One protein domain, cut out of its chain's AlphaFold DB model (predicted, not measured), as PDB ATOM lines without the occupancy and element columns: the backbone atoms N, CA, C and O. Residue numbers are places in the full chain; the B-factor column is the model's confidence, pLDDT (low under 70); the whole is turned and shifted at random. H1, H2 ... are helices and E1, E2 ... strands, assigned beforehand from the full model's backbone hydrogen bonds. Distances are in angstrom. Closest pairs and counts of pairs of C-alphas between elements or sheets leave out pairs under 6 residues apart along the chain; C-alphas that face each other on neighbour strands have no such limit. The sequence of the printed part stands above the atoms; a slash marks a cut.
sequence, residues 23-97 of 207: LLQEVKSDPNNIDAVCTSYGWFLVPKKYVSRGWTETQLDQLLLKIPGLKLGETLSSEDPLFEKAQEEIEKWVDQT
ATOM      1  N   LEU A  23      34.357  12.996 -32.041       65.69
ATOM      2  CA  LEU A  23      35.595  12.470 -31.479       65.69
ATOM      3  C   LEU A  23      35.357  11.383 -30.431       65.69
ATOM      4  O   LEU A  23      36.099  10.408 -30.413       65.69
ATOM      5  N   LEU A  24      34.304  11.455 -29.611       68.31
ATOM      6  CA  LEU A  24      33.985  10.382 -28.655       68.31
ATOM      7  C   LEU A  24      33.569   9.083 -29.360       68.31
ATOM      8  O   LEU A  24      33.855   7.988 -28.866       68.31
ATOM      9  N   GLN A  25      32.906   9.183 -30.514       65.31
ATOM     10  CA  GLN A  25      32.585   8.021 -31.343       65.31
ATOM     11  C   GLN A  25      33.836   7.457 -32.035       65.31
ATOM     12  O   GLN A  25      34.012   6.234 -32.102       65.31
ATOM     13  N   GLU A  26      34.730   8.331 -32.497       65.56
ATOM     14  CA  GLU A  26      36.015   7.934 -33.072       65.56
ATOM     15  C   GLU A  26      36.943   7.293 -32.026       65.56
ATOM     16  O   GLU A  26      37.561   6.283 -32.346       65.56
ATOM     17  N   VAL A  27      36.958   7.745 -30.762       73.06
ATOM     18  CA  VAL A  27      37.732   7.099 -29.672       73.06
ATOM     19  C   VAL A  27      37.313   5.641 -29.489       73.06
ATOM     20  O   VAL A  27      38.158   4.772 -29.288       73.06
ATOM     21  N   LYS A  28      36.009   5.352 -29.567       71.81
ATOM     22  CA  LYS A  28      35.493   3.979 -29.441       71.81
ATOM     23  C   LYS A  28      35.869   3.094 -30.628       71.81
ATOM     24  O   LYS A  28      35.938   1.879 -30.465       71.81
ATOM     25  N   SER A  29      36.067   3.693 -31.799       74.12
ATOM     26  CA  SER A  29      36.299   2.971 -33.054       74.12
ATOM     27  C   SER A  29      37.793   2.767 -33.325       74.12
ATOM     28  O   SER A  29      38.205   1.668 -33.684       74.12
ATOM     29  N   ASP A  30      38.605   3.805 -33.120       74.88
ATOM     30  CA  ASP A  30      40.060   3.780 -33.260       74.88
ATOM     31  C   ASP A  30      40.724   4.701 -32.214       74.88
ATOM     32  O   ASP A  30      41.051   5.862 -32.498       74.88
ATOM     33  N   PRO A  31      40.964   4.196 -30.991       77.56
ATOM     34  CA  PRO A  31      41.570   4.987 -29.922       77.56
ATOM     35  C   PRO A  31      43.013   5.401 -30.241       77.56
ATOM     36  O   PRO A  31      43.532   6.342 -29.642       77.56
ATOM     37  N   ASN A  32      43.682   4.741 -31.193       77.75
ATOM     38  CA  ASN A  32      45.068   5.055 -31.528       77.75
ATOM     39  C   ASN A  32      45.208   6.338 -32.350       77.75
ATOM     40  O   ASN A  32      46.313   6.882 -32.406       77.75
ATOM     41  N   ASN A  33      44.138   6.825 -32.980       81.25
ATOM     42  CA  ASN A  33      44.163   8.013 -33.837       81.25
ATOM     43  C   ASN A  33      43.876   9.323 -33.071       81.25
ATOM     44  O   ASN A  33      43.981  10.412 -33.641       81.25
ATOM     45  N   ILE A  34      43.550   9.235 -31.781       84.75
ATOM     46  CA  ILE A  34      43.187  10.379 -30.939       84.75
ATOM     47  C   ILE A  34      44.244  10.578 -29.858       84.75
ATOM     48  O   ILE A  34      44.840   9.617 -29.368       84.75
ATOM     49  N   ASP A  35      44.515  11.839 -29.542       84.56
ATOM     50  CA  ASP A  35      45.373  12.252 -28.441       84.56
ATOM     51  C   ASP A  35      44.595  13.131 -27.461       84.56
ATOM     52  O   ASP A  35      43.603  13.771 -27.829       84.56
ATOM     53  N   ALA A  36      45.067  13.169 -26.220       85.06
ATOM     54  CA  ALA A  36      44.544  14.069 -25.204       85.06
ATOM     55  C   ALA A  36      45.517  15.239 -25.035       85.06
ATOM     56  O   ALA A  36      46.678  15.048 -24.668       85.06
ATOM     57  N   VAL A  37      45.051  16.455 -25.308       84.31
ATOM     58  CA  VAL A  37      45.853  17.674 -25.161       84.31
ATOM     59  C   VAL A  37      45.522  18.312 -23.818       84.31
ATOM     60  O   VAL A  37      44.361  18.596 -23.522       84.31
ATOM     61  N   CYS A  38      46.555  18.514 -23.001       85.50
ATOM     62  CA  CYS A  38      46.455  19.251 -21.749       85.50
ATOM     63  C   CYS A  38      46.444  20.750 -22.060       85.50
ATOM     64  O   CYS A  38      47.320  21.235 -22.769       85.50
ATOM     65  N   THR A  39      45.450  21.452 -21.536       84.19
ATOM     66  CA  THR A  39      45.248  22.899 -21.681       84.19
ATOM     67  C   THR A  39      45.141  23.536 -20.297       84.19
ATOM     68  O   THR A  39      45.008  22.827 -19.292       84.19
ATOM     69  N   SER A  40      45.113  24.867 -20.231       83.94
ATOM     70  CA  SER A  40      44.925  25.606 -18.973       83.94
ATOM     71  C   SER A  40      43.571  25.334 -18.288       83.94
ATOM     72  O   SER A  40      43.385  25.681 -17.121       83.94
ATOM     73  N   TYR A  41      42.631  24.713 -19.007       80.69
ATOM     74  CA  TYR A  41      41.257  24.448 -18.572       80.69
ATOM     75  C   TYR A  41      40.947  22.955 -18.384       80.69
ATOM     76  O   TYR A  41      39.841  22.608 -17.976       80.69
ATOM     77  N   GLY A  42      41.901  22.063 -18.670       83.94
ATOM     78  CA  GLY A  42      41.728  20.615 -18.543       83.94
ATOM     79  C   GLY A  42      42.227  19.825 -19.751       83.94
ATOM     80  O   GLY A  42      43.034  20.306 -20.549       83.94
ATOM     81  N   TRP A  43      41.758  18.584 -19.863       83.56
ATOM     82  CA  TRP A  43      42.142  17.654 -20.926       83.56
ATOM     83  C   TRP A  43      41.063  17.579 -21.999       83.56
ATOM     84  O   TRP A  43      39.919  17.252 -21.693       83.56
ATOM     85  N   PHE A  44      41.447  17.807 -23.252       86.94
ATOM     86  CA  PHE A  44      40.532  17.758 -24.391       86.94
ATOM     87  C   PHE A  44      41.006  16.776 -25.457       86.94
ATOM     88  O   PHE A  44      42.207  16.546 -25.626       86.94
ATOM     89  N   LEU A  45      40.053  16.190 -26.178       88.00
ATOM     90  CA  LEU A  45      40.335  15.193 -27.209       88.00
ATOM     91  C   LEU A  45      40.577  15.872 -28.553       88.00
ATOM     92  O   LEU A  45      39.774  16.701 -28.981       88.00
ATOM     93  N   VAL A  46      41.657  15.488 -29.236       86.94
ATOM     94  CA  VAL A  46      42.027  16.006 -30.562       86.94
ATOM     95  C   VAL A  46      42.607  14.870 -31.412       86.94
ATOM     96  O   VAL A  46      43.386  14.065 -30.901       86.94
ATOM     97  N   PRO A  47      42.300  14.765 -32.718       84.75
ATOM     98  CA  PRO A  47      42.946  13.764 -33.562       84.75
ATOM     99  C   PRO A  47      44.445  14.034 -33.695       84.75
ATOM    100  O   PRO A  47      44.855  15.156 -33.999       84.75
ATOM    101  N   LYS A  48      45.273  12.986 -33.596       84.50
ATOM    102  CA  LYS A  48      46.750  13.077 -33.650       84.50
ATOM    103  C   LYS A  48      47.286  13.820 -34.869       84.50
ATOM    104  O   LYS A  48      48.342  14.438 -34.809       84.50
ATOM    105  N   LYS A  49      46.549  13.787 -35.982       84.31
ATOM    106  CA  LYS A  49      46.887  14.498 -37.226       84.31
ATOM    107  C   LYS A  49      46.992  16.019 -37.049       84.31
ATOM    108  O   LYS A  49      47.667  16.650 -37.858       84.31
ATOM    109  N   TYR A  50      46.329  16.569 -36.032       83.44
ATOM    110  CA  TYR A  50      46.256  17.998 -35.719       83.44
ATOM    111  C   TYR A  50      47.053  18.383 -34.466       83.44
ATOM    112  O   TYR A  50      47.049  19.543 -34.050       83.44
ATOM    113  N   VAL A  51      47.742  17.415 -33.858       83.81
ATOM    114  CA  VAL A  51      48.497  17.618 -32.624       83.81
ATOM    115  C   VAL A  51      49.941  17.969 -32.964       83.81
ATOM    116  O   VAL A  51      50.676  17.179 -33.555       83.81
ATOM    117  N   SER A  52      50.356  19.166 -32.558       84.00
ATOM    118  CA  SER A  52      51.737  19.629 -32.588       84.00
ATOM    119  C   SER A  52      52.086  20.240 -31.234       84.00
ATOM    120  O   SER A  52      51.324  21.028 -30.666       84.00
ATOM    121  N   ARG A  53      53.233  19.831 -30.684       77.00
ATOM    122  CA  ARG A  53      53.644  20.153 -29.312       77.00
ATOM    123  C   ARG A  53      53.766  21.670 -29.132       77.00
ATOM    124  O   ARG A  53      54.456  22.329 -29.905       77.00
ATOM    125  N   GLY A  54      53.093  22.219 -28.119       76.75
ATOM    126  CA  GLY A  54      53.063  23.652 -27.801       76.75
ATOM    127  C   GLY A  54      52.172  24.502 -28.718       76.75
ATOM    128  O   GLY A  54      51.496  25.408 -28.237       76.75
ATOM    129  N   TRP A  55      52.100  24.200 -30.020       85.69
ATOM    130  CA  TRP A  55      51.232  24.941 -30.944       85.69
ATOM    131  C   TRP A  55      49.752  24.652 -30.693       85.69
ATOM    132  O   TRP A  55      48.975  25.588 -30.513       85.69
ATOM    133  N   THR A  56      49.369  23.371 -30.636       86.38
ATOM    134  CA  THR A  56      47.967  22.981 -30.434       86.38
ATOM    135  C   THR A  56      47.462  23.474 -29.080       86.38
ATOM    136  O   THR A  56      46.415  24.096 -29.026       86.38
ATOM    137  N   GLU A  57      48.245  23.304 -28.013       86.56
ATOM    138  CA  GLU A  57      47.929  23.820 -26.671       86.56
ATOM    139  C   GLU A  57      47.631  25.327 -26.685       86.56
ATOM    140  O   GLU A  57      46.576  25.749 -26.224       86.56
ATOM    141  N   THR A  58      48.494  26.131 -27.319       86.19
ATOM    142  CA  THR A  58      48.308  27.590 -27.398       86.19
ATOM    143  C   THR A  58      47.049  27.974 -28.180       86.19
ATOM    144  O   THR A  58      46.340  28.906 -27.800       86.19
ATOM    145  N   GLN A  59      46.760  27.276 -29.284       88.00
ATOM    146  CA  GLN A  59      45.565  27.541 -30.093       88.00
ATOM    147  C   GLN A  59      44.284  27.166 -29.344       88.00
ATOM    148  O   GLN A  59      43.326  27.940 -29.343       88.00
ATOM    149  N   LEU A  60      44.279  26.013 -28.671       87.88
ATOM    150  CA  LEU A  60      43.145  25.574 -27.865       87.88
ATOM    151  C   LEU A  60      42.903  26.514 -26.683       87.88
ATOM    152  O   LEU A  60      41.767  26.932 -26.483       87.88
ATOM    153  N   ASP A  61      43.946  26.937 -25.968       86.94
ATOM    154  CA  ASP A  61      43.812  27.908 -24.875       86.94
ATOM    155  C   ASP A  61      43.195  29.233 -25.360       86.94
ATOM    156  O   ASP A  61      42.302  29.781 -24.712       86.94
ATOM    157  N   GLN A  62      43.592  29.728 -26.539       87.56
ATOM    158  CA  GLN A  62      43.002  30.935 -27.136       87.56
ATOM    159  C   GLN A  62      41.539  30.755 -27.562       87.56
ATOM    160  O   GLN A  62      40.776  31.726 -27.547       87.56
ATOM    161  N   LEU A  63      41.143  29.552 -27.981       86.62
ATOM    162  CA  LEU A  63      39.757  29.236 -28.331       86.62
ATOM    163  C   LEU A  63      38.884  29.154 -27.081       86.62
ATOM    164  O   LEU A  63      37.826  29.777 -27.031       86.62
ATOM    165  N   LEU A  64      39.358  28.444 -26.059       84.44
ATOM    166  CA  LEU A  64      38.638  28.241 -24.805       84.44
ATOM    167  C   LEU A  64      38.456  29.551 -24.031       84.44
ATOM    168  O   LEU A  64      37.396  29.772 -23.449       84.44
ATOM    169  N   LEU A  65      39.418  30.474 -24.115       84.25
ATOM    170  CA  LEU A  65      39.312  31.806 -23.512       84.25
ATOM    171  C   LEU A  65      38.182  32.664 -24.112       84.25
ATOM    172  O   LEU A  65      37.684  33.576 -23.454       84.25
ATOM    173  N   LYS A  66      37.748  32.380 -25.348       83.38
ATOM    174  CA  LYS A  66      36.630  33.092 -25.995       83.38
ATOM    175  C   LYS A  66      35.261  32.589 -25.539       83.38
ATOM    176  O   LYS A  66      34.259  33.242 -25.834       83.38
ATOM    177  N   ILE A  67      35.195  31.450 -24.850       80.81
ATOM    178  CA  ILE A  67      33.933  30.869 -24.398       80.81
ATOM    179  C   ILE A  67      33.466  31.620 -23.141       80.81
ATOM    180  O   ILE A  67      34.146  31.598 -22.111       80.81
ATOM    181  N   PRO A  68      32.297  32.285 -23.181       73.75
ATOM    182  CA  PRO A  68      31.796  33.027 -22.035       73.75
ATOM    183  C   PRO A  68      31.450  32.064 -20.894       73.75
ATOM    184  O   PRO A  68      30.604  31.183 -21.048       73.75
ATOM    185  N   GLY A  69      32.091  32.257 -19.740       68.19
ATOM    186  CA  GLY A  69      31.849  31.474 -18.526       68.19
ATOM    187  C   GLY A  69      33.023  30.609 -18.066       68.19
ATOM    188  O   GLY A  69      32.997  30.183 -16.916       68.19
ATOM    189  N   LEU A  70      34.065  30.404 -18.885       71.88
ATOM    190  CA  LEU A  70      35.303  29.769 -18.418       71.88
ATOM    191  C   LEU A  70      36.195  30.785 -17.696       71.88
ATOM    192  O   LEU A  70      36.564  31.821 -18.255       71.88
ATOM    193  N   LYS A  71      36.584  30.472 -16.459       71.62
ATOM    194  CA  LYS A  71      37.605  31.225 -15.724       71.62
ATOM    195  C   LYS A  71      38.956  30.536 -15.858       71.62
ATOM    196  O   LYS A  71      39.059  29.316 -15.793       71.62
ATOM    197  N   LEU A  72      40.004  31.336 -16.044       65.12
ATOM    198  CA  LEU A  72      41.376  30.840 -16.114       65.12
ATOM    199  C   LEU A  72      41.734  30.122 -14.800       65.12
ATOM    200  O   LEU A  72      41.640  30.724 -13.730       65.12
ATOM    201  N   GLY A  73      42.128  28.849 -14.888       63.28
ATOM    202  CA  GLY A  73      42.472  28.002 -13.739       63.28
ATOM    203  C   GLY A  73      41.330  27.133 -13.198       63.28
ATOM    204  O   GLY A  73      41.563  26.327 -12.299       63.28
ATOM    205  N   GLU A  74      40.116  27.250 -13.738       72.00
ATOM    206  CA  GLU A  74      39.025  26.322 -13.439       72.00
ATOM    207  C   GLU A  74      39.174  25.087 -14.338       72.00
ATOM    208  O   GLU A  74      39.067  25.174 -15.560       72.00
ATOM    209  N   THR A  75      39.510  23.943 -13.736       74.00
ATOM    210  CA  THR A  75      39.629  22.679 -14.474       74.00
ATOM    211  C   THR A  75      38.234  22.131 -14.717       74.00
ATOM    212  O   THR A  75      37.543  21.779 -13.762       74.00
ATOM    213  N   LEU A  76      37.829  22.057 -15.982       74.88
ATOM    214  CA  LEU A  76      36.549  21.476 -16.359       74.88
ATOM    215  C   LEU A  76      36.591  19.959 -16.177       74.88
ATOM    216  O   LEU A  76      37.510  19.281 -16.649       74.88
ATOM    217  N   SER A  77      35.576  19.435 -15.497       71.19
ATOM    218  CA  SER A  77      35.330  18.003 -15.401       71.19
ATOM    219  C   SER A  77      34.481  17.541 -16.583       71.19
ATOM    220  O   SER A  77      33.689  18.298 -17.141       71.19
ATOM    221  N   SER A  78      34.578  16.260 -16.936       67.25
ATOM    222  CA  SER A  78      33.753  15.643 -17.984       67.25
ATOM    223  C   SER A  78      32.248  15.671 -17.690       67.25
ATOM    224  O   SER A  78      31.448  15.369 -18.568       67.25
ATOM    225  N   GLU A  79      31.865  15.970 -16.449       65.94
ATOM    226  CA  GLU A  79      30.472  16.077 -16.002       65.94
ATOM    227  C   GLU A  79      29.902  17.497 -16.178       65.94
ATOM    228  O   GLU A  79      28.693  17.696 -16.033       65.94
ATOM    229  N   ASP A  80      30.743  18.484 -16.513       71.88
ATOM    230  CA  ASP A  80      30.318  19.872 -16.647       71.88
ATOM    231  C   ASP A  80      29.686  20.135 -18.024       71.88
ATOM    232  O   ASP A  80      30.297  19.862 -19.058       71.88
ATOM    233  N   PRO A  81      28.514  20.790 -18.104       71.25
ATOM    234  CA  PRO A  81      27.890  21.138 -19.387       71.25
ATOM    235  C   PRO A  81      28.709  22.155 -20.206       71.25
ATOM    236  O   PRO A  81      28.459  22.360 -21.394       71.25
ATOM    237  N   LEU A  82      29.685  22.823 -19.580       78.62
ATOM    238  CA  LEU A  82      30.654  23.689 -20.256       78.62
ATOM    239  C   LEU A  82      31.749  22.888 -20.971       78.62
ATOM    240  O   LEU A  82      32.258  23.356 -21.987       78.62
ATOM    241  N   PHE A  83      32.070  21.685 -20.484       78.56
ATOM    242  CA  PHE A  83      33.038  20.793 -21.116       78.56
ATOM    243  C   PHE A  83      32.557  20.343 -22.497       78.56
ATOM    244  O   PHE A  83      33.325  20.377 -23.454       78.56
ATOM    245  N   GLU A  84      31.270  20.011 -22.632       77.88
ATOM    246  CA  GLU A  84      30.679  19.646 -23.927       77.88
ATOM    247  C   GLU A  84      30.794  20.793 -24.937       77.88
ATOM    248  O   GLU A  84      31.284  20.590 -26.043       77.88
ATOM    249  N   LYS A  85      30.440  22.021 -24.534       81.31
ATOM    250  CA  LYS A  85      30.572  23.207 -25.397       81.31
ATOM    251  C   LYS A  85      32.019  23.473 -25.801       81.31
ATOM    252  O   LYS A  85      32.280  23.819 -26.948       81.31
ATOM    253  N   ALA A  86      32.952  23.317 -24.865       82.56
ATOM    254  CA  ALA A  86      34.375  23.435 -25.144       82.56
ATOM    255  C   ALA A  86      34.821  22.390 -26.177       82.56
ATOM    256  O   ALA A  86      35.441  22.743 -27.176       82.56
ATOM    257  N   GLN A  87      34.441  21.126 -25.994       83.19
ATOM    258  CA  GLN A  87      34.793  20.042 -26.909       83.19
ATOM    259  C   GLN A  87      34.138  20.206 -28.297       83.19
ATOM    260  O   GLN A  87      34.789  19.915 -29.299       83.19
ATOM    261  N   GLU A  88      32.914  20.744 -28.391       84.06
ATOM    262  CA  GLU A  88      32.270  21.099 -29.669       84.06
ATOM    263  C   GLU A  88      33.035  22.194 -30.431       84.06
ATOM    264  O   GLU A  88      33.214  22.103 -31.647       84.06
ATOM    265  N   GLU A  89      33.504  23.237 -29.742       84.56
ATOM    266  CA  GLU A  89      34.299  24.301 -30.371       84.56
ATOM    267  C   GLU A  89      35.667  23.788 -30.843       84.56
ATOM    268  O   GLU A  89      36.152  24.187 -31.905       84.56
ATOM    269  N   ILE A  90      36.258  22.842 -30.109       85.56
ATOM    270  CA  ILE A  90      37.487  22.154 -30.525       85.56
ATOM    271  C   ILE A  90      37.238  21.317 -31.783       85.56
ATOM    272  O   ILE A  90      38.039  21.373 -32.714       85.56
ATOM    273  N   GLU A  91      36.122  20.589 -31.863       84.81
ATOM    274  CA  GLU A  91      35.750  19.835 -33.069       84.81
ATOM    275  C   GLU A  91      35.573  20.753 -34.286       84.81
ATOM    276  O   GLU A  91      36.130  20.478 -35.353       84.81
ATOM    277  N   LYS A  92      34.888  21.893 -34.123       86.44
ATOM    278  CA  LYS A  92      34.756  22.898 -35.193       86.44
ATOM    279  C   LYS A  92      36.109  23.450 -35.625       86.44
ATOM    280  O   LYS A  92      36.341  23.640 -36.819       86.44
ATOM    281  N   TRP A  93      37.004  23.706 -34.675       88.31
ATOM    282  CA  TRP A  93      38.356  24.158 -34.982       88.31
ATOM    283  C   TRP A  93      39.140  23.104 -35.767       88.31
ATOM    284  O   TRP A  93      39.797  23.452 -36.749       88.31
ATOM    285  N   VAL A  94      39.037  21.823 -35.403       85.88
ATOM    286  CA  VAL A  94      39.666  20.721 -36.150       85.88
ATOM    287  C   VAL A  94      39.148  20.667 -37.591       85.88
ATOM    288  O   VAL A  94      39.952  20.540 -38.516       85.88
ATOM    289  N   ASP A  95      37.837  20.818 -37.798       83.88
ATOM    290  CA  ASP A  95      37.229  20.804 -39.136       83.88
ATOM    291  C   ASP A  95      37.640  22.028 -39.988       83.88
ATOM    292  O   ASP A  95      37.743  21.931 -41.213       83.88
ATOM    293  N   GLN A  96      37.904  23.180 -39.360       84.88
ATOM    294  CA  GLN A  96      38.330  24.413 -40.041       84.88
ATOM    295  C   GLN A  96      39.842  24.491 -40.287       84.88
ATOM    296  O   GLN A  96      40.289  25.161 -41.223       84.88
ATOM    297  N   THR A  97      40.642  23.829 -39.450       83.56
ATOM    298  CA  THR A  97      42.101  23.924 -39.491       83.56
ATOM    299  C   THR A  97      42.649  23.160 -40.686       83.56
ATOM    300  O   THR A  97      42.499  21.942 -40.813       83.56
TER     301      THR A  97
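Overview. This is residues 23 to 97 of the 207 residues of an uncharacterized protein of [Candida] pseudohaemulonii (UniProt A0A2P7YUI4). A small two-stranded hairpin, E1 and E2, has the two longer helices packed against it, H2 mainly on E1 and H3 on E2, and these two helices meet at a steep angle. The short helix H1 packs at the end of the hairpin where E1 begins and E2 ends, while the long unnamed stretch of residues 65 to 80 loops past the hairpin's turn end. The 75 printed residues include three named helices and two named strands in the order H1, E1, E2, H2, H3, with an antiparallel sheet of order E1 - E2; the class is mixed. The whole is compact and rounded, with a radius of gyration of the C-alphas of 11.8 A and spans of 32 by 26 by 20 A.

Along the chain. H1, residues 23 to 29, begins at C-alpha 23 (35.595, 12.470, -31.479) and is 9.7 A long. E1, residues 34 to 39, measures 15.7 A and E2, residues 42 to 47, 16.6 A. H2, residues 55 to 64, measures 14.4 A. H3, residues 81 to 96, measures 23.4 A and ends at C-alpha 96 (38.330, 24.413, -40.041).

Arrangement. E1 and E2 form an antiparallel hairpin at 147 degrees, with N 37 and O 44 at 2.9 A and N 44 and O 37 at 3.0 A, within hydrogen-bond range. The closest C-alphas of E1 and H2 are those of Thr 39 and Glu 57, 5.7 A apart. Those of E2 and H3 are Phe 44 and Gln 87, 6.7 A apart. H3, with residues 86 to 90 alone, touches H2 at a steep tilt of 51 degrees, opposite ways; the closest C-alphas, of Leu 64 and Ala 86, are 6.4 A apart. The closest C-alphas of H1 and E1 are those of Val 27 and Ile 34, 6.5 A apart. H1 and H3 are close but not clearly touching, about perpendicular at 81 degrees, with the C-alphas of Leu 23 and Glu 91 closest at 7.5 A. H1 and H2 are apart. In H1 and H2 every O i to N i+4 pair is within hydrogen-bond range; in H3, 11 of 12 are.

Size, cuts and confidence. The C-alphas farthest apart, of Ser 29 and Lys 71, are 33.2 A from each other. The printed part has no cut, and the link from H2 to H3, 16 residues, is long. The mean pLDDT of the printed part is 79.8; residues 23 to 26, 69, 72 to 73 and 78 to 79 are under 70.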